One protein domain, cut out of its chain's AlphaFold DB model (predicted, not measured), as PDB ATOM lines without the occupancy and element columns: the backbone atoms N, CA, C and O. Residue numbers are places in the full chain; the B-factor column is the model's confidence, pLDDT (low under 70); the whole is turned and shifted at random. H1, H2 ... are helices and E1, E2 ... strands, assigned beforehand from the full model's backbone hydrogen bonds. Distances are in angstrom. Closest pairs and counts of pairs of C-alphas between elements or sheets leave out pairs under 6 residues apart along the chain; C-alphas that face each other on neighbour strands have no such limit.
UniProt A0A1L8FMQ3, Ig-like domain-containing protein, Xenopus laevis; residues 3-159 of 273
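AT A GLANCE: This is residues 3 to 159 of the 273 residues of the protein "Ig-like domain-containing protein" of Xenopus laevis (UniProt A0A1L8FMQ3). The domain is elongated, with two lobes: at one end a sandwich, in which the short two-strand sheet of E6 and E9 covers part of one face of a strongly twisted sheet of five strands, and at the other end a lobe of small parts, namely the hairpins E1 with E2 and E3 with E4, the helices H1 and H2 and the long link of residues 47 to 58. H3 touches H1 of the second lobe and grazes the large sheet of the first. The printed part has 157 residues, with three named helices and eleven named strands in the order E1 E2 H1 E3 E4 H2 E5 E6 H3 E7 E8 E9 E10 E11. The large sheet, E5 E11 E10 E7 E8, is mixed, and the class is mixed, helices and strands. The whole is compact, with a radius of gyration of the C-alphas of 17.1 A and spans of 57 by 35 by 25 A.

HOW THE PARTS SIT: E1, residues 3 to 6, and E2, residues 13 to 17, form an antiparallel hairpin, with N 5 and O 14 at 2.8 A. E3, residues 37 to 40, and E4, residues 43 to 46, form another, with N 38 and O 45 at 2.9 A. H1, residues 27 to 33, touches H2, residues 59 to 66, at a steep tilt of 57 degrees, opposite ways; their closest C-alphas, Cys 27 and Cys 62, are 5.0 A apart. H1 also touches H3, residues 89 to 93, with the C-alphas of Ala 32 and Ser 93 closest at 5.6 A. In H1 and H2 every O i to N i+4 pair is within hydrogen-bond range; in H3 0 of 1 is, beside 2 of 2 O i to N i+3 pairs. In the large sheet, E5, residues 69 to 77, is an edge strand parallel to E11, residues 146 to 157, with N 153 and O 72 at 2.8 A. E11 and E10, residues 132 to 140, form a hairpin, with N 134 and O 152 at 2.8 A. E10 is antiparallel to E7, residues 98 to 106, with N 101 and O 137 at 2.9 A. E7 and the other edge strand, E8, residues 109 to 116, form a hairpin, with N 104 and O 111 at 2.8 A. H3 only grazes this sheet, with residues 90 to 92. E6, residues 82 to 85, and E9, residues 120 to 123, are antiparallel, with N 84 and O 121 at 2.8 A; their sheet and the large one make a sandwich, two sheets face to face, 7.9 A centre to centre where they face each other.

IN THESE COORDINATES: E1 begins at C-alpha 3, (-0.338, 17.675, -2.074). E5 measures 25.7 A, E7 25.9 A, E8 21.1 A and E10 26.3 A from first to last C-alpha. E11, the longest strand, measures 32.4 A and ends at C-alpha 157, (26.684, 30.657, -0.614).

THE WHOLE: The C-alphas farthest apart, those of Lys 51 and Ser 159, are 58.5 A apart. The printed part has no cut, and the link from E4 to H2, 12 residues, is long. The mean pLDDT of the printed part is 76.5; 64 residues are under 70, among them residues 3 to 43 and 53 to 70.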
ATOM      1  N   GLN A   3      -0.762  19.028  -1.733       57.16
ATOM      2  CA  GLN A   3      -0.338  17.675  -2.074       57.16
ATOM      3  C   GLN A   3      -1.439  16.968  -2.857       57.16
ATOM      4  O   GLN A   3      -2.582  16.897  -2.415       57.16
ATOM      5  N   GLN A   4      -1.097  16.426  -4.024       61.47
ATOM      6  CA  GLN A   4      -2.017  15.566  -4.762       61.47
ATOM      7  C   GLN A   4      -1.980  14.156  -4.177       61.47
ATOM      8  O   GLN A   4      -0.921  13.536  -4.104       61.47
ATOM      9  N   ILE A   5      -3.144  13.649  -3.799       63.72
ATOM     10  CA  ILE A   5      -3.362  12.284  -3.328       63.72
ATOM     11  C   ILE A   5      -4.351  11.575  -4.251       63.72
ATOM     12  O   ILE A   5      -5.123  12.225  -4.953       63.72
ATOM     13  N   VAL A   6      -4.368  10.245  -4.244       64.56
ATOM     14  CA  VAL A   6      -5.445   9.466  -4.873       64.56
ATOM     15  C   VAL A   6      -6.417   9.057  -3.770       64.56
ATOM     16  O   VAL A   6      -6.027   8.357  -2.842       64.56
ATOM     17  N   SER A   7      -7.663   9.525  -3.843       62.69
ATOM     18  CA  SER A   7      -8.709   9.147  -2.886       62.69
ATOM     19  C   SER A   7      -9.079   7.682  -3.088       62.69
ATOM     20  O   SER A   7      -9.363   7.275  -4.212       62.69
ATOM     21  N   CYS A   8      -9.112   6.901  -2.010       61.91
ATOM     22  CA  CYS A   8      -9.503   5.496  -2.094       61.91
ATOM     23  C   CYS A   8     -10.996   5.328  -2.432       61.91
ATOM     24  O   CYS A   8     -11.355   4.440  -3.196       61.91
ATOM     25  N   ASP A   9     -11.857   6.238  -1.978       61.12
ATOM     26  CA  ASP A   9     -13.304   6.154  -2.231       61.12
ATOM     27  C   ASP A   9     -13.665   6.349  -3.706       61.12
ATOM     28  O   ASP A   9     -14.628   5.778  -4.210       61.12
ATOM     29  N   THR A  10     -12.905   7.195  -4.402       65.88
ATOM     30  CA  THR A  10     -13.234   7.624  -5.771       65.88
ATOM     31  C   THR A  10     -12.195   7.212  -6.809       65.88
ATOM     32  O   THR A  10     -12.429   7.377  -8.003       65.88
ATOM     33  N   CYS A  11     -11.027   6.726  -6.383       67.12
ATOM     34  CA  CYS A  11      -9.832   6.533  -7.210       67.12
ATOM     35  C   CYS A  11      -9.461   7.742  -8.084       67.12
ATOM     36  O   CYS A  11      -8.768   7.614  -9.096       67.12
ATOM     37  N   GLN A  12      -9.888   8.939  -7.673       66.25
ATOM     38  CA  GLN A  12      -9.570  10.196  -8.333       66.25
ATOM     39  C   GLN A  12      -8.454  10.927  -7.598       66.25
ATOM     40  O   GLN A  12      -8.300  10.822  -6.377       66.25
ATOM     41  N   ARG A  13      -7.680  11.705  -8.361       65.69
ATOM     42  CA  ARG A  13      -6.700  12.624  -7.784       65.69
ATOM     43  C   ARG A  13      -7.429  13.768  -7.096       65.69
ATOM     44  O   ARG A  13      -8.274  14.417  -7.705       65.69
ATOM     45  N   GLN A  14      -7.069  14.027  -5.851       65.12
ATOM     46  CA  GLN A  14      -7.556  15.147  -5.063       65.12
ATOM     47  C   GLN A  14      -6.361  15.926  -4.536       65.12
ATOM     48  O   GLN A  14      -5.356  15.342  -4.137       65.12
ATOM     49  N   THR A  15      -6.463  17.248  -4.549       63.84
ATOM     50  CA  THR A  15      -5.461  18.114  -3.938       63.84
ATOM     51  C   THR A  15      -5.865  18.372  -2.494       63.84
ATOM     52  O   THR A  15      -6.946  18.900  -2.242       63.84
ATOM     53  N   LEU A  16      -5.001  18.003  -1.556       60.53
ATOM     54  CA  LEU A  16      -5.145  18.321  -0.143       60.53
ATOM     55  C   LEU A  16      -4.231  19.474   0.245       60.53
ATOM     56  O   LEU A  16      -3.098  19.580  -0.226       60.53
ATOM     57  N   LEU A  17      -4.740  20.333   1.124       48.78
ATOM     58  CA  LEU A  17      -3.977  21.403   1.747       48.78
ATOM     59  C   LEU A  17      -3.287  20.846   2.989       48.78
ATOM     60  O   LEU A  17      -3.948  20.348   3.897       48.78
ATOM     61  N   CYS A  18      -1.964  20.967   3.045       56.06
ATOM     62  CA  CYS A  18      -1.233  20.677   4.267       56.06
ATOM     63  C   CYS A  18      -1.539  21.764   5.293       56.06
ATOM     64  O   CYS A  18      -1.177  22.926   5.077       56.06
ATOM     65  N   VAL A  19      -2.187  21.388   6.390       47.53
ATOM     66  CA  VAL A  19      -2.571  22.330   7.449       47.53
ATOM     67  C   VAL A  19      -1.756  22.166   8.729       47.53
ATOM     68  O   VAL A  19      -1.868  23.026   9.593       47.53
ATOM     69  N   GLY A  20      -0.900  21.137   8.833       46.66
ATOM     70  CA  GLY A  20      -0.061  20.908  10.015       46.66
ATOM     71  C   GLY A  20      -0.917  20.718  11.266       46.66
ATOM     72  O   GLY A  20      -1.034  21.623  12.085       46.66
ATOM     73  N   GLY A  21      -1.576  19.566  11.382       47.72
ATOM     74  CA  GLY A  21      -2.481  19.297  12.492       47.72
ATOM     75  C   GLY A  21      -1.754  19.041  13.808       47.72
ATOM     76  O   GLY A  21      -0.632  18.534  13.853       47.72
ATOM     77  N   THR A  22      -2.429  19.375  14.904       49.22
ATOM     78  CA  THR A  22      -2.072  18.881  16.229       49.22
ATOM     79  C   THR A  22      -2.532  17.427  16.338       49.22
ATOM     80  O   THR A  22      -3.631  17.068  15.920       49.22
ATOM     81  N   ASN A  23      -1.693  16.550  16.888       54.97
ATOM     82  CA  ASN A  23      -1.962  15.110  16.998       54.97
ATOM     83  C   ASN A  23      -2.972  14.778  18.124       54.97
ATOM     84  O   ASN A  23      -2.851  13.782  18.833       54.97
ATOM     85  N   GLU A  24      -3.954  15.657  18.335       54.69
ATOM     86  CA  GLU A  24      -4.920  15.598  19.437       54.69
ATOM     87  C   GLU A  24      -5.893  14.415  19.294       54.69
ATOM     88  O   GLU A  24      -6.403  13.910  20.294       54.69
ATOM     89  N   ASN A  25      -6.103  13.909  18.070       57.66
ATOM     90  CA  ASN A  25      -7.145  12.927  17.748       57.66
ATOM     91  C   ASN A  25      -6.649  11.490  17.461       57.66
ATOM     92  O   ASN A  25      -7.400  10.703  16.888       57.66
ATOM     93  N   LYS A  26      -5.420  11.106  17.852       63.12
ATOM     94  CA  LYS A  26      -4.823   9.778  17.537       63.12
ATOM     95  C   LYS A  26      -4.764   9.463  16.030       63.12
ATOM     96  O   LYS A  26      -4.862   8.306  15.617       63.12
ATOM     97  N   CYS A  27      -4.619  10.488  15.196       67.56
ATOM     98  CA  CYS A  27      -4.650  10.333  13.747       67.56
ATOM     99  C   CYS A  27      -3.478   9.505  13.201       67.56
ATOM    100  O   CYS A  27      -3.672   8.788  12.219       67.56
ATOM    101  N   ASP A  28      -2.319   9.520  13.866       64.06
ATOM    102  CA  ASP A  28      -1.162   8.690  13.501       64.06
ATOM    103  C   ASP A  28      -1.517   7.204  13.409       64.06
ATOM    104  O   ASP A  28      -1.158   6.538  12.443       64.06
ATOM    105  N   GLU A  29      -2.266   6.681  14.385       62.47
ATOM    106  CA  GLU A  29      -2.643   5.267  14.430       62.47
ATOM    107  C   GLU A  29      -3.607   4.910  13.290       62.47
ATOM    108  O   GLU A  29      -3.496   3.842  12.688       62.47
ATOM    109  N   MET A  30      -4.530   5.814  12.953       65.62
ATOM    110  CA  MET A  30      -5.467   5.593  11.853       65.62
ATOM    111  C   MET A  30      -4.788   5.706  10.486       65.62
ATOM    112  O   MET A  30      -5.077   4.897   9.611       65.62
ATOM    113  N   VAL A  31      -3.877   6.663  10.290       68.00
ATOM    114  CA  VAL A  31      -3.125   6.799   9.030       68.00
ATOM    115  C   VAL A  31      -2.122   5.653   8.863       68.00
ATOM    116  O   VAL A  31      -1.923   5.185   7.746       68.00
ATOM    117  N   ALA A  32      -1.561   5.141   9.961       62.50
ATOM    118  CA  ALA A  32      -0.689   3.969   9.974       62.50
ATOM    119  C   ALA A  32      -1.416   2.653   9.654       62.50
ATOM    120  O   ALA A  32      -0.875   1.812   8.937       62.50
ATOM    121  N   LYS A  33      -2.639   2.474  10.176       59.66
ATOM    122  CA  LYS A  33      -3.424   1.233  10.029       59.66
ATOM    123  C   LYS A  33      -4.395   1.240   8.855       59.66
ATOM    124  O   LYS A  33      -4.790   0.172   8.403       59.66
ATOM    125  N   CYS A  34      -4.777   2.411   8.350       60.03
ATOM    126  CA  CYS A  34      -5.680   2.546   7.210       60.03
ATOM    127  C   CYS A  34      -5.066   2.940   5.844       60.03
ATOM    128  O   CYS A  34      -5.812   3.379   4.968       60.03
ATOM    129  N   PRO A  35      -3.765   2.748   5.550       58.72
ATOM    130  CA  PRO A  35      -3.272   2.904   4.182       58.72
ATOM    131  C   PRO A  35      -3.652   1.703   3.290       58.72
ATOM    132  O   PRO A  35      -3.378   1.707   2.097       58.72
ATOM    133  N   MET A  36      -4.332   0.695   3.856       54.22
ATOM    134  CA  MET A  36      -4.496  -0.664   3.322       54.22
ATOM    135  C   MET A  36      -5.265  -0.788   1.995       54.22
ATOM    136  O   MET A  36      -5.328  -1.889   1.438       54.22
ATOM    137  N   CYS A  37      -5.834   0.305   1.491       64.00
ATOM    138  CA  CYS A  37      -6.588   0.352   0.247       64.00
ATOM    139  C   CYS A  37      -5.731   0.822  -0.929       64.00
ATOM    140  O   CYS A  37      -5.207   1.933  -0.944       64.00
ATOM    141  N   VAL A  38      -5.640  -0.015  -1.960       65.94
ATOM    142  CA  VAL A  38      -4.955   0.285  -3.221       65.94
ATOM    143  C   VAL A  38      -5.968   0.466  -4.342       65.94
ATOM    144  O   VAL A  38      -6.788  -0.419  -4.586       65.94
ATOM    145  N   CYS A  39      -5.873   1.575  -5.079       67.19
ATOM    146  CA  CYS A  39      -6.635   1.773  -6.311       67.19
ATOM    147  C   CYS A  39      -6.008   0.983  -7.466       67.19
ATOM    148  O   CYS A  39      -4.888   1.269  -7.889       67.19
ATOM    149  N   HIS A  40      -6.759   0.039  -8.029       64.94
ATOM    150  CA  HIS A  40      -6.368  -0.711  -9.219       64.94
ATOM    151  C   HIS A  40      -7.547  -0.807 -10.192       64.94
ATOM    152  O   HIS A  40      -8.645  -1.202  -9.816       64.94
ATOM    153  N   GLY A  41      -7.346  -0.429 -11.459       63.66
ATOM    154  CA  GLY A  41      -8.401  -0.517 -12.482       63.66
ATOM    155  C   GLY A  41      -9.664   0.313 -12.193       63.66
ATOM    156  O   GLY A  41     -10.725  -0.022 -12.704       63.66
ATOM    157  N   GLY A  42      -9.560   1.374 -11.381       66.25
ATOM    158  CA  GLY A  42     -10.687   2.247 -11.018       66.25
ATOM    159  C   GLY A  42     -11.451   1.848  -9.749       66.25
ATOM    160  O   GLY A  42     -12.408   2.533  -9.406       66.25
ATOM    161  N   SER A  43     -11.016   0.800  -9.043       67.75
ATOM    162  CA  SER A  43     -11.636   0.318  -7.801       67.75
ATOM    163  C   SER A  43     -10.600   0.159  -6.686       67.75
ATOM    164  O   SER A  43      -9.427  -0.100  -6.967       67.75
ATOM    165  N   CYS A  44     -11.031   0.294  -5.430       71.00
ATOM    166  CA  CYS A  44     -10.176   0.122  -4.256       71.00
ATOM    167  C   CYS A  44     -10.209  -1.294  -3.695       71.00
ATOM    168  O   CYS A  44     -11.278  -1.879  -3.513       71.00
ATOM    169  N   TYR A  45      -9.028  -1.818  -3.377       71.75
ATOM    170  CA  TYR A  45      -8.856  -3.167  -2.857       71.75
ATOM    171  C   TYR A  45      -7.979  -3.182  -1.615       71.75
ATOM    172  O   TYR A  45      -6.941  -2.528  -1.569       71.75
ATOM    173  N   ASP A  46      -8.364  -3.991  -0.635       72.19
ATOM    174  CA  ASP A  46      -7.541  -4.281   0.526       72.19
ATOM    175  C   ASP A  46      -6.318  -5.111   0.114       72.19
ATOM    176  O   ASP A  46      -6.433  -6.158  -0.538       72.19
ATOM    177  N   LYS A  47      -5.124  -4.675   0.517       64.31
ATOM    178  CA  LYS A  47      -3.868  -5.320   0.114       64.31
ATOM    179  C   LYS A  47      -3.766  -6.787   0.546       64.31
ATOM    180  O   LYS A  47      -3.282  -7.601  -0.251       64.31
ATOM    181  N   LYS A  48      -4.180  -7.119   1.777       68.06
ATOM    182  CA  LYS A  48      -4.007  -8.452   2.392       68.06
ATOM    183  C   LYS A  48      -5.076  -9.434   1.907       68.06
ATOM    184  O   LYS A  48      -4.776 -10.585   1.608       68.06
ATOM    185  N   THR A  49      -6.316  -8.978   1.805       74.31
ATOM    186  CA  THR A  49      -7.488  -9.814   1.523       74.31
ATOM    187  C   THR A  49      -7.936  -9.764   0.064       74.31
ATOM    188  O   THR A  49      -8.736 -10.606  -0.340       74.31
ATOM    189  N   LYS A  50      -7.432  -8.803  -0.728       74.44
ATOM    190  CA  LYS A  50      -7.815  -8.534  -2.129       74.44
ATOM    191  C   LYS A  50      -9.310  -8.265  -2.332       74.44
ATOM    192  O   LYS A  50      -9.798  -8.289  -3.461       74.44
ATOM    193  N   LYS A  51     -10.047  -8.021  -1.250       75.94
ATOM    194  CA  LYS A  51     -11.464  -7.663  -1.290       75.94
ATOM    195  C   LYS A  51     -11.610  -6.176  -1.558       75.94
ATOM    196  O   LYS A  51     -10.686  -5.415  -1.284       75.94
ATOM    197  N   ASN A  52     -12.777  -5.774  -2.054       72.31
ATOM    198  CA  ASN A  52     -13.128  -4.361  -2.090       72.31
ATOM    199  C   ASN A  52     -12.978  -3.777  -0.688       72.31
ATOM    200  O   ASN A  52     -13.349  -4.423   0.297       72.31
ATOM    201  N   CYS A  53     -12.426  -2.579  -0.625       67.00
ATOM    202  CA  CYS A  53     -12.274  -1.860   0.618       67.00
ATOM    203  C   CYS A  53     -12.855  -0.459   0.477       67.00
ATOM    204  O   CYS A  53     -12.771   0.158  -0.587       67.00
ATOM    205  N   ASP A  54     -13.440   0.012   1.568       63.66
ATOM    206  CA  ASP A  54     -13.908   1.382   1.712       63.66
ATOM    207  C   ASP A  54     -12.819   2.178   2.444       63.66
ATOM    208  O   ASP A  54     -12.098   1.604   3.273       63.66
ATOM    209  N   ALA A  55     -12.668   3.481   2.176       60.16
ATOM    210  CA  ALA A  55     -11.738   4.266   2.985       60.16
ATOM    211  C   ALA A  55     -12.197   4.275   4.448       60.16
ATOM    212  O   ALA A  55     -13.398   4.287   4.743       60.16
ATOM    213  N   CYS A  56     -11.248   4.310   5.392       63.88
ATOM    214  CA  CYS A  56     -11.645   4.400   6.791       63.88
ATOM    215  C   CYS A  56     -12.441   5.684   7.038       63.88
ATOM    216  O   CYS A  56     -12.018   6.771   6.619       63.88
ATOM    217  N   PRO A  57     -13.552   5.594   7.787       61.31
ATOM    218  CA  PRO A  57     -14.272   6.769   8.241       61.31
ATOM    219  C   PRO A  57     -13.321   7.733   8.958       61.31
ATOM    220  O   PRO A  57     -12.662   7.364   9.925       61.31
ATOM    221  N   GLY A  58     -13.228   8.972   8.473       64.62
ATOM    222  CA  GLY A  58     -12.342   9.989   9.048       64.62
ATOM    223  C   GLY A  58     -10.889   9.951   8.561       64.62
ATOM    224  O   GLY A  58     -10.136  10.854   8.919       64.62
ATOM    225  N   TYR A  59     -10.502   9.003   7.695       66.31
ATOM    226  CA  TYR A  59      -9.153   8.931   7.117       66.31
ATOM    227  C   TYR A  59      -8.748  10.245   6.454       66.31
ATOM    228  O   TYR A  59      -7.704  10.791   6.771       66.31
ATOM    229  N   MET A  60      -9.618  10.821   5.621       65.44
ATOM    230  CA  MET A  60      -9.346  12.095   4.942       65.44
ATOM    231  C   MET A  60      -9.182  13.270   5.916       65.44
ATOM    232  O   MET A  60      -8.388  14.176   5.670       65.44
ATOM    233  N   LYS A  61      -9.911  13.252   7.038       69.88
ATOM    234  CA  LYS A  61      -9.787  14.270   8.086       69.88
ATOM    235  C   LYS A  61      -8.432  14.148   8.783       69.88
ATOM    236  O   LYS A  61      -7.704  15.130   8.872       69.88
ATOM    237  N   CYS A  62      -8.069  12.938   9.195       68.44
ATOM    238  CA  CYS A  62      -6.790  12.688   9.847       68.44
ATOM    239  C   CYS A  62      -5.594  12.797   8.913       68.44
ATOM    240  O   CYS A  62      -4.527  13.189   9.356       68.44
ATOM    241  N   LEU A  63      -5.756  12.518   7.623       67.31
ATOM    242  CA  LEU A  63      -4.709  12.728   6.638       67.31
ATOM    243  C   LEU A  63      -4.363  14.216   6.545       67.31
ATOM    244  O   LEU A  63      -3.192  14.552   6.570       67.31
ATOM    245  N   ASN A  64      -5.347  15.119   6.541       64.50
ATOM    246  CA  ASN A  64      -5.066  16.559   6.607       64.50
ATOM    247  C   ASN A  64      -4.377  16.978   7.918       64.50
ATOM    248  O   ASN A  64      -3.543  17.881   7.897       64.50
ATOM    249  N   GLU A  65      -4.705  16.331   9.042       64.06
ATOM    250  CA  GLU A  65      -4.064  16.593  10.341       64.06
ATOM    251  C   GLU A  65      -2.615  16.056  10.388       64.06
ATOM    252  O   GLU A  65      -1.725  16.730  10.896       64.06
ATOM    253  N   VAL A  66      -2.352  14.883   9.803       62.66
ATOM    254  CA  VAL A  66      -1.053  14.179   9.847       62.66
ATOM    255  C   VAL A  66      -0.125  14.568   8.697       62.66
ATOM    256  O   VAL A  66       1.089  14.389   8.812       62.66
ATOM    257  N   LEU A  67      -0.652  15.131   7.600       62.44
ATOM    258  CA  LEU A  67       0.133  15.716   6.508       62.44
ATOM    259  C   LEU A  67       0.899  16.939   7.022       62.44
ATOM    260  O   LEU A  67       0.517  18.102   6.855       62.44
ATOM    261  N   GLN A  68       2.010  16.637   7.678       61.12
ATOM    262  CA  GLN A  68       2.961  17.585   8.197       61.12
ATOM    263  C   GLN A  68       3.830  18.031   7.033       61.12
ATOM    264  O   GLN A  68       4.739  17.323   6.609       61.12
ATOM    265  N   CYS A  69       3.511  19.204   6.502       66.31
ATOM    266  CA  CYS A  69       4.340  19.847   5.505       66.31
ATOM    267  C   CYS A  69       5.204  20.884   6.210       66.31
ATOM    268  O   CYS A  69       4.720  21.931   6.638       66.31
ATOM    269  N   SER A  70       6.478  20.552   6.382       68.94
ATOM    270  CA  SER A  70       7.497  21.478   6.859       68.94
ATOM    271  C   SER A  70       8.176  22.136   5.664       68.94
ATOM    272  O   SER A  70       8.450  21.474   4.662       68.94
ATOM    273  N   THR A  71       8.452  23.434   5.788       81.94
ATOM    274  CA  THR A  71       9.458  24.093   4.948       81.94
ATOM    275  C   THR A  71      10.700  24.257   5.795       81.94
ATOM    276  O   THR A  71      10.620  24.888   6.848       81.94
ATOM    277  N   GLU A  72      11.822  23.711   5.358       88.19
ATOM    278  CA  GLU A  72      13.113  23.934   6.005       88.19
ATOM    279  C   GLU A  72      13.970  24.833   5.115       88.19
ATOM    280  O   GLU A  72      14.024  24.641   3.899       88.19
ATOM    281  N   GLN A  73      14.604  25.845   5.703       91.69
ATOM    282  CA  GLN A  73      15.584  26.670   5.003       91.69
ATOM    283  C   GLN A  73      16.974  26.147   5.341       91.69
ATOM    284  O   GLN A  73      17.300  25.978   6.513       91.69
ATOM    285  N   ILE A  74      17.768  25.870   4.313       92.75
ATOM    286  CA  ILE A  74      19.110  25.312   4.442       92.75
ATOM    287  C   ILE A  74      20.062  26.265   3.734       92.75
ATOM    288  O   ILE A  74      19.947  26.469   2.525       92.75
ATOM    289  N   GLU A  75      21.006  26.824   4.481       94.88
ATOM    290  CA  GLU A  75      22.143  27.551   3.928       94.88
ATOM    291  C   GLU A  75      23.397  26.687   4.092       94.88
ATOM    292  O   GLU A  75      23.646  26.168   5.179       94.88
ATOM    293  N   ILE A  76      24.136  26.479   3.000       93.75
ATOM    294  CA  ILE A  76      25.410  25.745   2.984       93.75
ATOM    295  C   ILE A  76      26.417  26.480   2.107       93.75
ATOM    296  O   ILE A  76      26.033  27.205   1.187       93.75
ATOM    297  N   HIS A  77      27.699  26.261   2.351       94.19
ATOM    298  CA  HIS A  77      28.755  26.836   1.533       94.19
ATOM    299  C   HIS A  77      29.058  25.984   0.288       94.19
ATOM    300  O   HIS A  77      28.745  24.791   0.225       94.19
ATOM    301  N   GLU A  78      29.663  26.595  -0.734       93.19
ATOM    302  CA  GLU A  78      30.209  25.849  -1.872       93.19
ATOM    303  C   GLU A  78      31.217  24.789  -1.400       93.19
ATOM    304  O   GLU A  78      31.940  24.976  -0.421       93.19
ATOM    305  N   ASP A  79      31.244  23.662  -2.110       92.06
ATOM    306  CA  ASP A  79      32.028  22.458  -1.807       92.06
ATOM    307  C   ASP A  79      31.584  21.669  -0.553       92.06
ATOM    308  O   ASP A  79      32.029  20.533  -0.357       92.06
ATOM    309  N   GLU A  80      30.635  22.177   0.243       92.81
ATOM    310  CA  GLU A  80      30.037  21.424   1.352       92.81
ATOM    311  C   GLU A  80      29.076  20.322   0.874       92.81
ATOM    312  O   GLU A  80      28.710  20.206  -0.300       92.81
ATOM    313  N   THR A  81      28.671  19.451   1.800       94.25
ATOM    314  CA  THR A  81      27.714  18.376   1.514       94.25
ATOM    315  C   THR A  81      26.287  18.833   1.805       94.25
ATOM    316  O   THR A  81      25.928  19.083   2.952       94.25
ATOM    317  N   LEU A  82      25.440  18.847   0.774       94.25
ATOM    318  CA  LEU A  82      24.003  19.055   0.910       94.25
ATOM    319  C   LEU A  82      23.329  17.771   1.402       94.25
ATOM    320  O   LEU A  82      23.295  16.770   0.681       94.25
ATOM    321  N   GLY A  83      22.755  17.813   2.603       93.19
ATOM    322  CA  GLY A  83      21.944  16.737   3.170       93.19
ATOM    323  C   GLY A  83      20.486  17.160   3.340       93.19
ATOM    324  O   GLY A  83      20.211  18.147   4.010       93.19
ATOM    325  N   LEU A  84      19.548  16.398   2.775       93.25
ATOM    326  CA  LEU A  84      18.108  16.577   2.989       93.25
ATOM    327  C   LEU A  84      17.560  15.364   3.739       93.25
ATOM    328  O   LEU A  84      17.784  14.229   3.312       93.25
ATOM    329  N   LYS A  85      16.825  15.592   4.833       90.19
ATOM    330  CA  LYS A  85      16.275  14.525   5.680       90.19
ATOM    331  C   LYS A  85      14.754  14.568   5.709       90.19
ATOM    332  O   LYS A  85      14.147  15.503   6.213       90.19
ATOM    333  N   CYS A  86      14.143  13.487   5.254       86.56
ATOM    334  CA  CYS A  86      12.702  13.321   5.160       86.56
ATOM    335  C   CYS A  86      12.196  12.298   6.181       86.56
ATOM    336  O   CYS A  86      11.591  11.287   5.832       86.56
ATOM    337  N   ASN A  87      12.510  12.520   7.459       74.19
ATOM    338  CA  ASN A  87      12.145  11.600   8.533       74.19
ATOM    339  C   ASN A  87      11.068  12.221   9.423       74.19
ATOM    340  O   ASN A  87      11.356  13.092  10.244       74.19
ATOM    341  N   ILE A  88       9.838  11.744   9.262       75.44
ATOM    342  CA  ILE A  88       8.685  12.188  10.038       75.44
ATOM    343  C   ILE A  88       8.282  11.052  10.976       75.44
ATOM    344  O   ILE A  88       8.110   9.914  10.545       75.44
ATOM    345  N   LYS A  89       8.140  11.355  12.274       70.19
ATOM    346  CA  LYS A  89       8.041  10.346  13.346       70.19
ATOM    347  C   LYS A  89       6.937   9.302  13.123       70.19
ATOM    348  O   LYS A  89       7.162   8.135  13.425       70.19
ATOM    349  N   PHE A  90       5.783   9.692  12.577       71.69
ATOM    350  CA  PHE A  90       4.671   8.760  12.355       71.69
ATOM    351  C   PHE A  90       4.951   7.737  11.241       71.69
ATOM    352  O   PHE A  90       4.359   6.659  11.255       71.69
ATOM    353  N   LEU A  91       5.880   8.019  10.313       74.88
ATOM    354  CA  LEU A  91       6.224   7.099   9.220       74.88
ATOM    355  C   LEU A  91       6.737   5.755   9.753       74.88
ATOM    356  O   LEU A  91       6.484   4.724   9.144       74.88
ATOM    357  N   ALA A  92       7.381   5.748  10.924       72.81
ATOM    358  CA  ALA A  92       7.844   4.525  11.582       72.81
ATOM    359  C   ALA A  92       6.703   3.596  12.039       72.81
ATOM    360  O   ALA A  92       6.952   2.436  12.355       72.81
ATOM    361  N   SER A  93       5.467   4.100  12.108       68.38
ATOM    362  CA  SER A  93       4.286   3.321  12.502       68.38
ATOM    363  C   SER A  93       3.522   2.743  11.307       68.38
ATOM    364  O   SER A  93       2.611   1.948  11.510       68.38
ATOM    365  N   ILE A  94       3.869   3.126  10.075       73.62
ATOM    366  CA  ILE A  94       3.207   2.643   8.859       73.62
ATOM    367  C   ILE A  94       3.624   1.191   8.590       73.62
ATOM    368  O   ILE A  94       4.809   0.884   8.506       73.62
ATOM    369  N   GLU A  95       2.645   0.297   8.421       72.62
ATOM    370  CA  GLU A  95       2.894  -1.133   8.152       72.62
ATOM    371  C   GLU A  95       3.395  -1.418   6.717       72.62
ATOM    372  O   GLU A  95       3.805  -2.536   6.408       72.62
ATOM    373  N   GLU A  96       3.330  -0.439   5.812       73.69
ATOM    374  CA  GLU A  96       3.726  -0.580   4.406       73.69
ATOM    375  C   GLU A  96       5.198  -0.243   4.143       73.69
ATOM    376  O   GLU A  96       5.785   0.613   4.797       73.69
ATOM    377  N   GLU A  97       5.779  -0.857   3.102       84.06
ATOM    378  CA  GLU A  97       7.069  -0.414   2.567       84.06
ATOM    379  C   GLU A  97       6.948   1.010   2.008       84.06
ATOM    380  O   GLU A  97       6.196   1.265   1.061       84.06
ATOM    381  N   ILE A  98       7.731   1.924   2.580       86.56
ATOM    382  CA  ILE A  98       7.817   3.323   2.164       86.56
ATOM    383  C   ILE A  98       8.978   3.485   1.178       86.56
ATOM    384  O   ILE A  98      10.072   2.967   1.394       86.56
ATOM    385  N   GLU A  99       8.743   4.235   0.106       92.50
ATOM    386  CA  GLU A  99       9.788   4.821  -0.731       92.50
ATOM    387  C   GLU A  99       9.773   6.351  -0.593       92.50
ATOM    388  O   GLU A  99       8.718   6.982  -0.472       92.50
ATOM    389  N   TYR A 100      10.955   6.953  -0.630       92.31
ATOM    390  CA  TYR A 100      11.183   8.388  -0.550       92.31
ATOM    391  C   TYR A 100      11.562   8.910  -1.929       92.31
ATOM    392  O   TYR A 100      12.503   8.424  -2.556       92.31
ATOM    393  N   VAL A 101      10.822   9.908  -2.401       92.94
ATOM    394  CA  VAL A 101      11.028  10.552  -3.699       92.94
ATOM    395  C   VAL A 101      11.529  11.964  -3.475       92.94
ATOM    396  O   VAL A 101      10.832  12.766  -2.861       92.94
ATOM    397  N   TYR A 102      12.714  12.262  -3.994       94.12
ATOM    398  CA  TYR A 102      13.322  13.583  -3.961       94.12
ATOM    399  C   TYR A 102      13.246  14.227  -5.339       94.12
ATOM    400  O   TYR A 102      13.721  13.658  -6.324       94.12
ATOM    401  N   ASP A 103      12.708  15.439  -5.379       94.06
ATOM    402  CA  ASP A 103      12.557  16.253  -6.578       94.06
ATOM    403  C   ASP A 103      13.165  17.646  -6.365       94.06
ATOM    404  O   ASP A 103      13.076  18.212  -5.275       94.06
ATOM    405  N   LYS A 104      13.712  18.245  -7.427       92.50
ATOM    406  CA  LYS A 104      14.077  19.668  -7.479       92.50
ATOM    407  C   LYS A 104      13.093  20.435  -8.353       92.50
ATOM    408  O   LYS A 104      12.814  20.051  -9.490       92.50
ATOM    409  N   ARG A 105      12.586  21.561  -7.863       87.19
ATOM    410  CA  ARG A 105      11.758  22.493  -8.630       87.19
ATOM    411  C   ARG A 105      12.626  23.610  -9.196       87.19
ATOM    412  O   ARG A 105      13.223  24.381  -8.452       87.19
ATOM    413  N   ILE A 106      12.648  23.715 -10.521       79.25
ATOM    414  CA  ILE A 106      13.328  24.788 -11.259       79.25
ATOM    415  C   ILE A 106      12.315  25.363 -12.245       79.25
ATOM    416  O   ILE A 106      11.750  24.610 -13.038       79.25
ATOM    417  N   ASN A 107      12.062  26.675 -12.204       75.38
ATOM    418  CA  ASN A 107      11.134  27.358 -13.118       75.38
ATOM    419  C   ASN A 107       9.761  26.662 -13.227       75.38
ATOM    420  O   ASN A 107       9.267  26.406 -14.326       75.38
ATOM    421  N   PHE A 108       9.172  26.292 -12.084       69.88
ATOM    422  CA  PHE A 108       7.896  25.560 -11.981       69.88
ATOM    423  C   PHE A 108       7.881  24.148 -12.599       69.88
ATOM    424  O   PHE A 108       6.832  23.505 -12.632       69.88
ATOM    425  N   ARG A 109       9.030  23.624 -13.044       76.31
ATOM    426  CA  ARG A 109       9.186  22.244 -13.520       76.31
ATOM    427  C   ARG A 109       9.809  21.364 -12.444       76.31
ATOM    428  O   ARG A 109      10.753  21.769 -11.765       76.31
ATOM    429  N   ILE A 110       9.285  20.149 -12.322       84.38
ATOM    430  CA  ILE A 110       9.754  19.124 -11.386       84.38
ATOM    431  C   ILE A 110      10.858  18.309 -12.069       84.38
ATOM    432  O   ILE A 110      10.644  17.781 -13.159       84.38
ATOM    433  N   HIS A 111      12.023  18.225 -11.431       87.94
ATOM    434  CA  HIS A 111      13.182  17.452 -11.871       87.94
ATOM    435  C   HIS A 111      13.428  16.323 -10.862       87.94
ATOM    436  O   HIS A 111      13.848  16.617  -9.740       87.94
ATOM    437  N   PRO A 112      13.168  15.056 -11.225       90.12
ATOM    438  CA  PRO A 112      13.407  13.927 -10.334       90.12
ATOM    439  C   PRO A 112      14.891  13.781 -10.008       90.12
ATOM    440  O   PRO A 112      15.722  13.773 -10.916       90.12
ATOM    441  N   LEU A 113      15.221  13.653  -8.723       92.38
ATOM    442  CA  LEU A 113      16.597  13.471  -8.254       92.38
ATOM    443  C   LEU A 113      16.862  12.030  -7.833       92.38
ATOM    444  O   LEU A 113      17.855  11.435  -8.245       92.38
ATOM    445  N   LYS A 114      15.998  11.481  -6.973       92.25
ATOM    446  CA  LYS A 114      16.223  10.176  -6.347       92.25
ATOM    447  C   LYS A 114      14.906   9.541  -5.920       92.25
ATOM    448  O   LYS A 114      14.023  10.228  -5.417       92.25
ATOM    449  N   VAL A 115      14.806   8.225  -6.075       92.62
ATOM    450  CA  VAL A 115      13.785   7.395  -5.427       92.62
ATOM    451  C   VAL A 115      14.522   6.309  -4.658       92.62
ATOM    452  O   VAL A 115      15.334   5.608  -5.257       92.62
ATOM    453  N   ASP A 116      14.295   6.202  -3.352       91.50
ATOM    454  CA  ASP A 116      15.036   5.272  -2.490       91.50
ATOM    455  C   ASP A 116      14.190   4.768  -1.310       91.50
ATOM    456  O   ASP A 116      13.124   5.311  -1.036       91.50
ATOM    457  N   SER A 117      14.652   3.742  -0.595       89.88
ATOM    458  CA  SER A 117      14.054   3.287   0.672       89.88
ATOM    459  C   SER A 117      14.528   4.092   1.884       89.88
ATOM    460  O   SER A 117      13.938   3.998   2.956       89.88
ATOM    461  N   GLU A 118      15.586   4.883   1.723       91.06
ATOM    462  CA  GLU A 118      16.207   5.646   2.801       91.06
ATOM    463  C   GLU A 118      15.655   7.082   2.902       91.06
ATOM    464  O   GLU A 118      15.478   7.757   1.881       91.06
ATOM    465  N   PRO A 119      15.445   7.615   4.124       90.88
ATOM    466  CA  PRO A 119      14.853   8.933   4.349       90.88
ATOM    467  C   PRO A 119      15.862  10.083   4.189       90.88
ATOM    468  O   PRO A 119      15.657  11.154   4.762       90.88
ATOM    469  N   TYR A 120      16.956   9.887   3.446       92.50
ATOM    470  CA  TYR A 120      17.974  10.913   3.215       92.50
ATOM    471  C   TYR A 120      18.411  11.013   1.751       92.50
ATOM    472  O   TYR A 120      18.597  10.023   1.035       92.50
ATOM    473  N   PHE A 121      18.633  12.253   1.330       94.12
ATOM    474  CA  PHE A 121      19.318  12.603   0.097       94.12
ATOM    475  C   PHE A 121      20.618  13.323   0.444       94.12
ATOM    476  O   PHE A 121      20.622  14.219   1.285       94.12
ATOM    477  N   VAL A 122      21.712  12.923  -0.201       94.00
ATOM    478  CA  VAL A 122      23.043  13.487   0.028       94.00
ATOM    479  C   VAL A 122      23.660  13.829  -1.318       94.00
ATOM    480  O   VAL A 122      23.740  12.968  -2.198       94.00
ATOM    481  N   LYS A 123      24.109  15.075  -1.468       93.69
ATOM    482  CA  LYS A 123      24.931  15.528  -2.588       93.69
ATOM    483  C   LYS A 123      26.220  16.138  -2.042       93.69
ATOM    484  O   LYS A 123      26.180  17.156  -1.361       93.69
ATOM    485  N   HIS A 124      27.352  15.518  -2.354       94.62
ATOM    486  CA  HIS A 124      28.668  16.069  -2.036       94.62
ATOM    487  C   HIS A 124      29.053  17.178  -3.014       94.62
ATOM    488  O   HIS A 124      28.631  17.136  -4.173       94.62
ATOM    489  N   TYR A 125      29.899  18.099  -2.551       93.19
ATOM    490  CA  TYR A 125      30.446  19.198  -3.343       93.19
ATOM    491  C   TYR A 125      29.340  20.060  -3.964       93.19
ATOM    492  O   TYR A 125      29.124  20.069  -5.180       93.19
ATOM    493  N   ALA A 126      28.566  20.720  -3.100       93.50
ATOM    494  CA  ALA A 126      27.495  21.611  -3.511       93.50
ATOM    495  C   ALA A 126      28.040  22.808  -4.301       93.50
ATOM    496  O   ALA A 126      29.103  23.350  -4.014       93.50
ATOM    497  N   THR A 127      27.280  23.226  -5.305       93.56
ATOM    498  CA  THR A 127      27.596  24.366  -6.173       93.56
ATOM    499  C   THR A 127      26.478  25.393  -6.094       93.56
ATOM    500  O   THR A 127      25.347  25.042  -5.759       93.56
ATOM    501  N   SER A 128      26.727  26.640  -6.493       90.62
ATOM    502  CA  SER A 128      25.669  27.658  -6.627       90.62
ATOM    503  C   SER A 128      24.418  27.181  -7.396       90.62
ATOM    504  O   SER A 128      23.295  27.564  -7.050       90.62
ATOM    505  N   GLN A 129      24.566  26.275  -8.373       91.25
ATOM    506  CA  GLN A 129      23.454  25.665  -9.125       91.25
ATOM    507  C   GLN A 129      22.567  24.730  -8.290       91.25
ATOM    508  O   GLN A 129      21.454  24.394  -8.708       91.25
ATOM    509  N   ASP A 130      23.034  24.292  -7.123       92.12
ATOM    510  CA  ASP A 130      22.265  23.498  -6.169       92.12
ATOM    511  C   ASP A 130      21.310  24.337  -5.332       92.12
ATOM    512  O   ASP A 130      20.384  23.784  -4.753       92.12
ATOM    513  N   SER A 131      21.409  25.663  -5.376       92.25
ATOM    514  CA  SER A 131      20.368  26.517  -4.814       92.25
ATOM    515  C   SER A 131      19.010  26.237  -5.470       92.25
ATOM    516  O   SER A 131      18.915  25.896  -6.659       92.25
ATOM    517  N   GLY A 132      17.938  26.355  -4.694       92.00
ATOM    518  CA  GLY A 132      16.570  26.213  -5.178       92.00
ATOM    519  C   GLY A 132      15.654  25.456  -4.227       92.00
ATOM    520  O   GLY A 132      15.960  25.233  -3.059       92.00
ATOM    521  N   HIS A 133      14.494  25.073  -4.750       93.12
ATOM    522  CA  HIS A 133      13.433  24.448  -3.972       93.12
ATOM    523  C   HIS A 133      13.424  22.940  -4.218       93.12
ATOM    524  O   HIS A 133      13.239  22.487  -5.348       93.12
ATOM    525  N   TYR A 134      13.609  22.167  -3.159       93.44
ATOM    526  CA  TYR A 134      13.583  20.713  -3.165       93.44
ATOM    527  C   TYR A 134      12.330  20.219  -2.456       93.44
ATOM    528  O   TYR A 134      11.822  20.859  -1.540       93.44
ATOM    529  N   THR A 135      11.848  19.057  -2.863       91.06
ATOM    530  CA  THR A 135      10.728  18.378  -2.226       91.06
ATOM    531  C   THR A 135      11.133  16.938  -1.961       91.06
ATOM    532  O   THR A 135      11.614  16.260  -2.865       91.06
ATOM    533  N   CYS A 136      10.875  16.452  -0.753       90.56
ATOM    534  CA  CYS A 136      10.761  15.032  -0.477       90.56
ATOM    535  C   CYS A 136       9.289  14.636  -0.353       90.56
ATOM    536  O   CYS A 136       8.523  15.300   0.340       90.56
ATOM    537  N   THR A 137       8.914  13.515  -0.961       87.88
ATOM    538  CA  THR A 137       7.639  12.836  -0.722       87.88
ATOM    539  C   THR A 137       7.899  11.423  -0.210       87.88
ATOM    540  O   THR A 137       8.465  10.604  -0.932       87.88
ATOM    541  N   ALA A 138       7.456  11.119   1.010       87.38
ATOM    542  CA  ALA A 138       7.402   9.756   1.534       87.38
ATOM    543  C   ALA A 138       6.086   9.114   1.085       87.38
ATOM    544  O   ALA A 138       5.011   9.652   1.360       87.38
ATOM    545  N   ARG A 139       6.145   7.988   0.370       83.75
ATOM    546  CA  ARG A 139       4.960   7.337  -0.205       83.75
ATOM    547  C   ARG A 139       5.047   5.820  -0.151       83.75
ATOM    548  O   ARG A 139       6.132   5.260  -0.081       83.75
ATOM    549  N   SER A 140       3.904   5.152  -0.241       80.00
ATOM    550  CA  SER A 140       3.854   3.698  -0.392       80.00
ATOM    551  C   SER A 140       4.589   3.274  -1.660       80.00
ATOM    552  O   SER A 140       4.338   3.801  -2.751       80.00
ATOM    553  N   LYS A 141       5.469   2.286  -1.543       84.25
ATOM    554  CA  LYS A 141       6.205   1.728  -2.680       84.25
ATOM    555  C   LYS A 141       5.293   1.027  -3.686       84.25
ATOM    556  O   LYS A 141       5.591   1.031  -4.880       84.25
ATOM    557  N   GLU A 142       4.180   0.457  -3.233       74.56
ATOM    558  CA  GLU A 142       3.242  -0.293  -4.075       74.56
ATOM    559  C   GLU A 142       2.145   0.615  -4.639       74.56
ATOM    560  O   GLU A 142       2.012   0.740  -5.855       74.56
ATOM    561  N   SER A 143       1.398   1.298  -3.767       68.56
ATOM    562  CA  SER A 143       0.247   2.115  -4.176       68.56
ATOM    563  C   SER A 143       0.640   3.473  -4.756       68.56
ATOM    564  O   SER A 143      -0.179   4.147  -5.380       68.56
ATOM    565  N   LYS A 144       1.892   3.892  -4.524       74.50
ATOM    566  CA  LYS A 144       2.398   5.248  -4.785       74.50
ATOM    567  C   LYS A 144       1.625   6.337  -4.032       74.50
ATOM    568  O   LYS A 144       1.799   7.518  -4.333       74.50
ATOM    569  N   PHE A 145       0.812   5.959  -3.041       72.56
ATOM    570  CA  PHE A 145       0.068   6.884  -2.197       72.56
ATOM    571  C   PHE A 145       1.028   7.657  -1.281       72.56
ATOM    572  O   PHE A 145       1.786   7.026  -0.541       72.56
ATOM    573  N   PRO A 146       1.031   8.998  -1.318       74.12
ATOM    574  CA  PRO A 146       1.964   9.787  -0.531       74.12
ATOM    575  C   PRO A 146       1.463   9.974   0.905       74.12
ATOM    576  O   PRO A 146       0.366  10.480   1.133       74.12
ATOM    577  N   PHE A 147       2.294   9.582   1.869       74.75
ATOM    578  CA  PHE A 147       2.025   9.677   3.303       74.75
ATOM    579  C   PHE A 147       2.441  11.023   3.877       74.75
ATOM    580  O   PHE A 147       1.748  11.559   4.733       74.75
ATOM    581  N   ALA A 148       3.560  11.577   3.408       76.88
ATOM    582  CA  ALA A 148       4.070  12.845   3.900       76.88
ATOM    583  C   ALA A 148       4.926  13.569   2.862       76.88
ATOM    584  O   ALA A 148       5.446  12.952   1.926       76.88
ATOM    585  N   LYS A 149       5.096  14.879   3.053       82.31
ATOM    586  CA  LYS A 149       5.867  15.739   2.161       82.31
ATOM    587  C   LYS A 149       6.648  16.776   2.960       82.31
ATOM    588  O   LYS A 149       6.071  17.456   3.796       82.31
ATOM    589  N   ALA A 150       7.932  16.928   2.663       85.88
ATOM    590  CA  ALA A 150       8.784  17.978   3.214       85.88
ATOM    591  C   ALA A 150       9.359  18.813   2.069       85.88
ATOM    592  O   ALA A 150       9.831  18.259   1.077       85.88
ATOM    593  N   ASP A 151       9.311  20.133   2.199       87.81
ATOM    594  CA  ASP A 151       9.881  21.064   1.232       87.81
ATOM    595  C   ASP A 151      11.137  21.717   1.843       87.81
ATOM    596  O   ASP A 151      11.164  22.056   3.025       87.81
ATOM    597  N   PHE A 152      12.187  21.890   1.041       91.69
ATOM    598  CA  PHE A 152      13.462  22.473   1.460       91.69
ATOM    599  C   PHE A 152      13.830  23.627   0.530       91.69
ATOM    600  O   PHE A 152      13.843  23.467  -0.693       91.69
ATOM    601  N   ILE A 153      14.146  24.785   1.095       93.44
ATOM    602  CA  ILE A 153      14.670  25.937   0.364       93.44
ATOM    603  C   ILE A 153      16.173  25.972   0.621       93.44
ATOM    604  O   ILE A 153      16.607  26.321   1.714       93.44
ATOM    605  N   VAL A 154      16.951  25.566  -0.379       94.69
ATOM    606  CA  VAL A 154      18.411  25.485  -0.294       94.69
ATOM    607  C   VAL A 154      19.021  26.742  -0.898       94.69
ATOM    608  O   VAL A 154      18.707  27.103  -2.038       94.69
ATOM    609  N   LYS A 155      19.926  27.373  -0.158       94.94
ATOM    610  CA  LYS A 155      20.772  28.472  -0.613       94.94
ATOM    611  C   LYS A 155      22.229  28.051  -0.459       94.94
ATOM    612  O   LYS A 155      22.675  27.753   0.643       94.94
ATOM    613  N   VAL A 156      22.948  27.996  -1.575       94.44
ATOM    614  CA  VAL A 156      24.391  27.746  -1.578       94.44
ATOM    615  C   VAL A 156      25.104  29.084  -1.687       94.44
ATOM    616  O   VAL A 156      24.884  29.816  -2.654       94.44
ATOM    617  N   VAL A 157      25.909  29.414  -0.683       94.12
ATOM    618  CA  VAL A 157      26.684  30.657  -0.614       94.12
ATOM    619  C   VAL A 157      28.141  30.396  -0.989       94.12
ATOM    620  O   VAL A 157      28.689  29.335  -0.691       94.12
ATOM    621  N   GLU A 158      28.780  31.348  -1.667       88.44
ATOM    622  CA  GLU A 158      30.207  31.239  -1.978       88.44
ATOM    623  C   GLU A 158      31.025  31.222  -0.682       88.44
ATOM    624  O   GLU A 158      30.789  32.000   0.243       88.44
ATOM    625  N   SER A 159      32.003  30.324  -0.610       72.19
ATOM    626  CA  SER A 159      32.966  30.302   0.486       72.19
ATOM    627  C   SER A 159      33.909  31.499   0.341       72.19
ATOM    628  O   SER A 159      34.655  31.584  -0.637       72.19
TER     629      SER A 159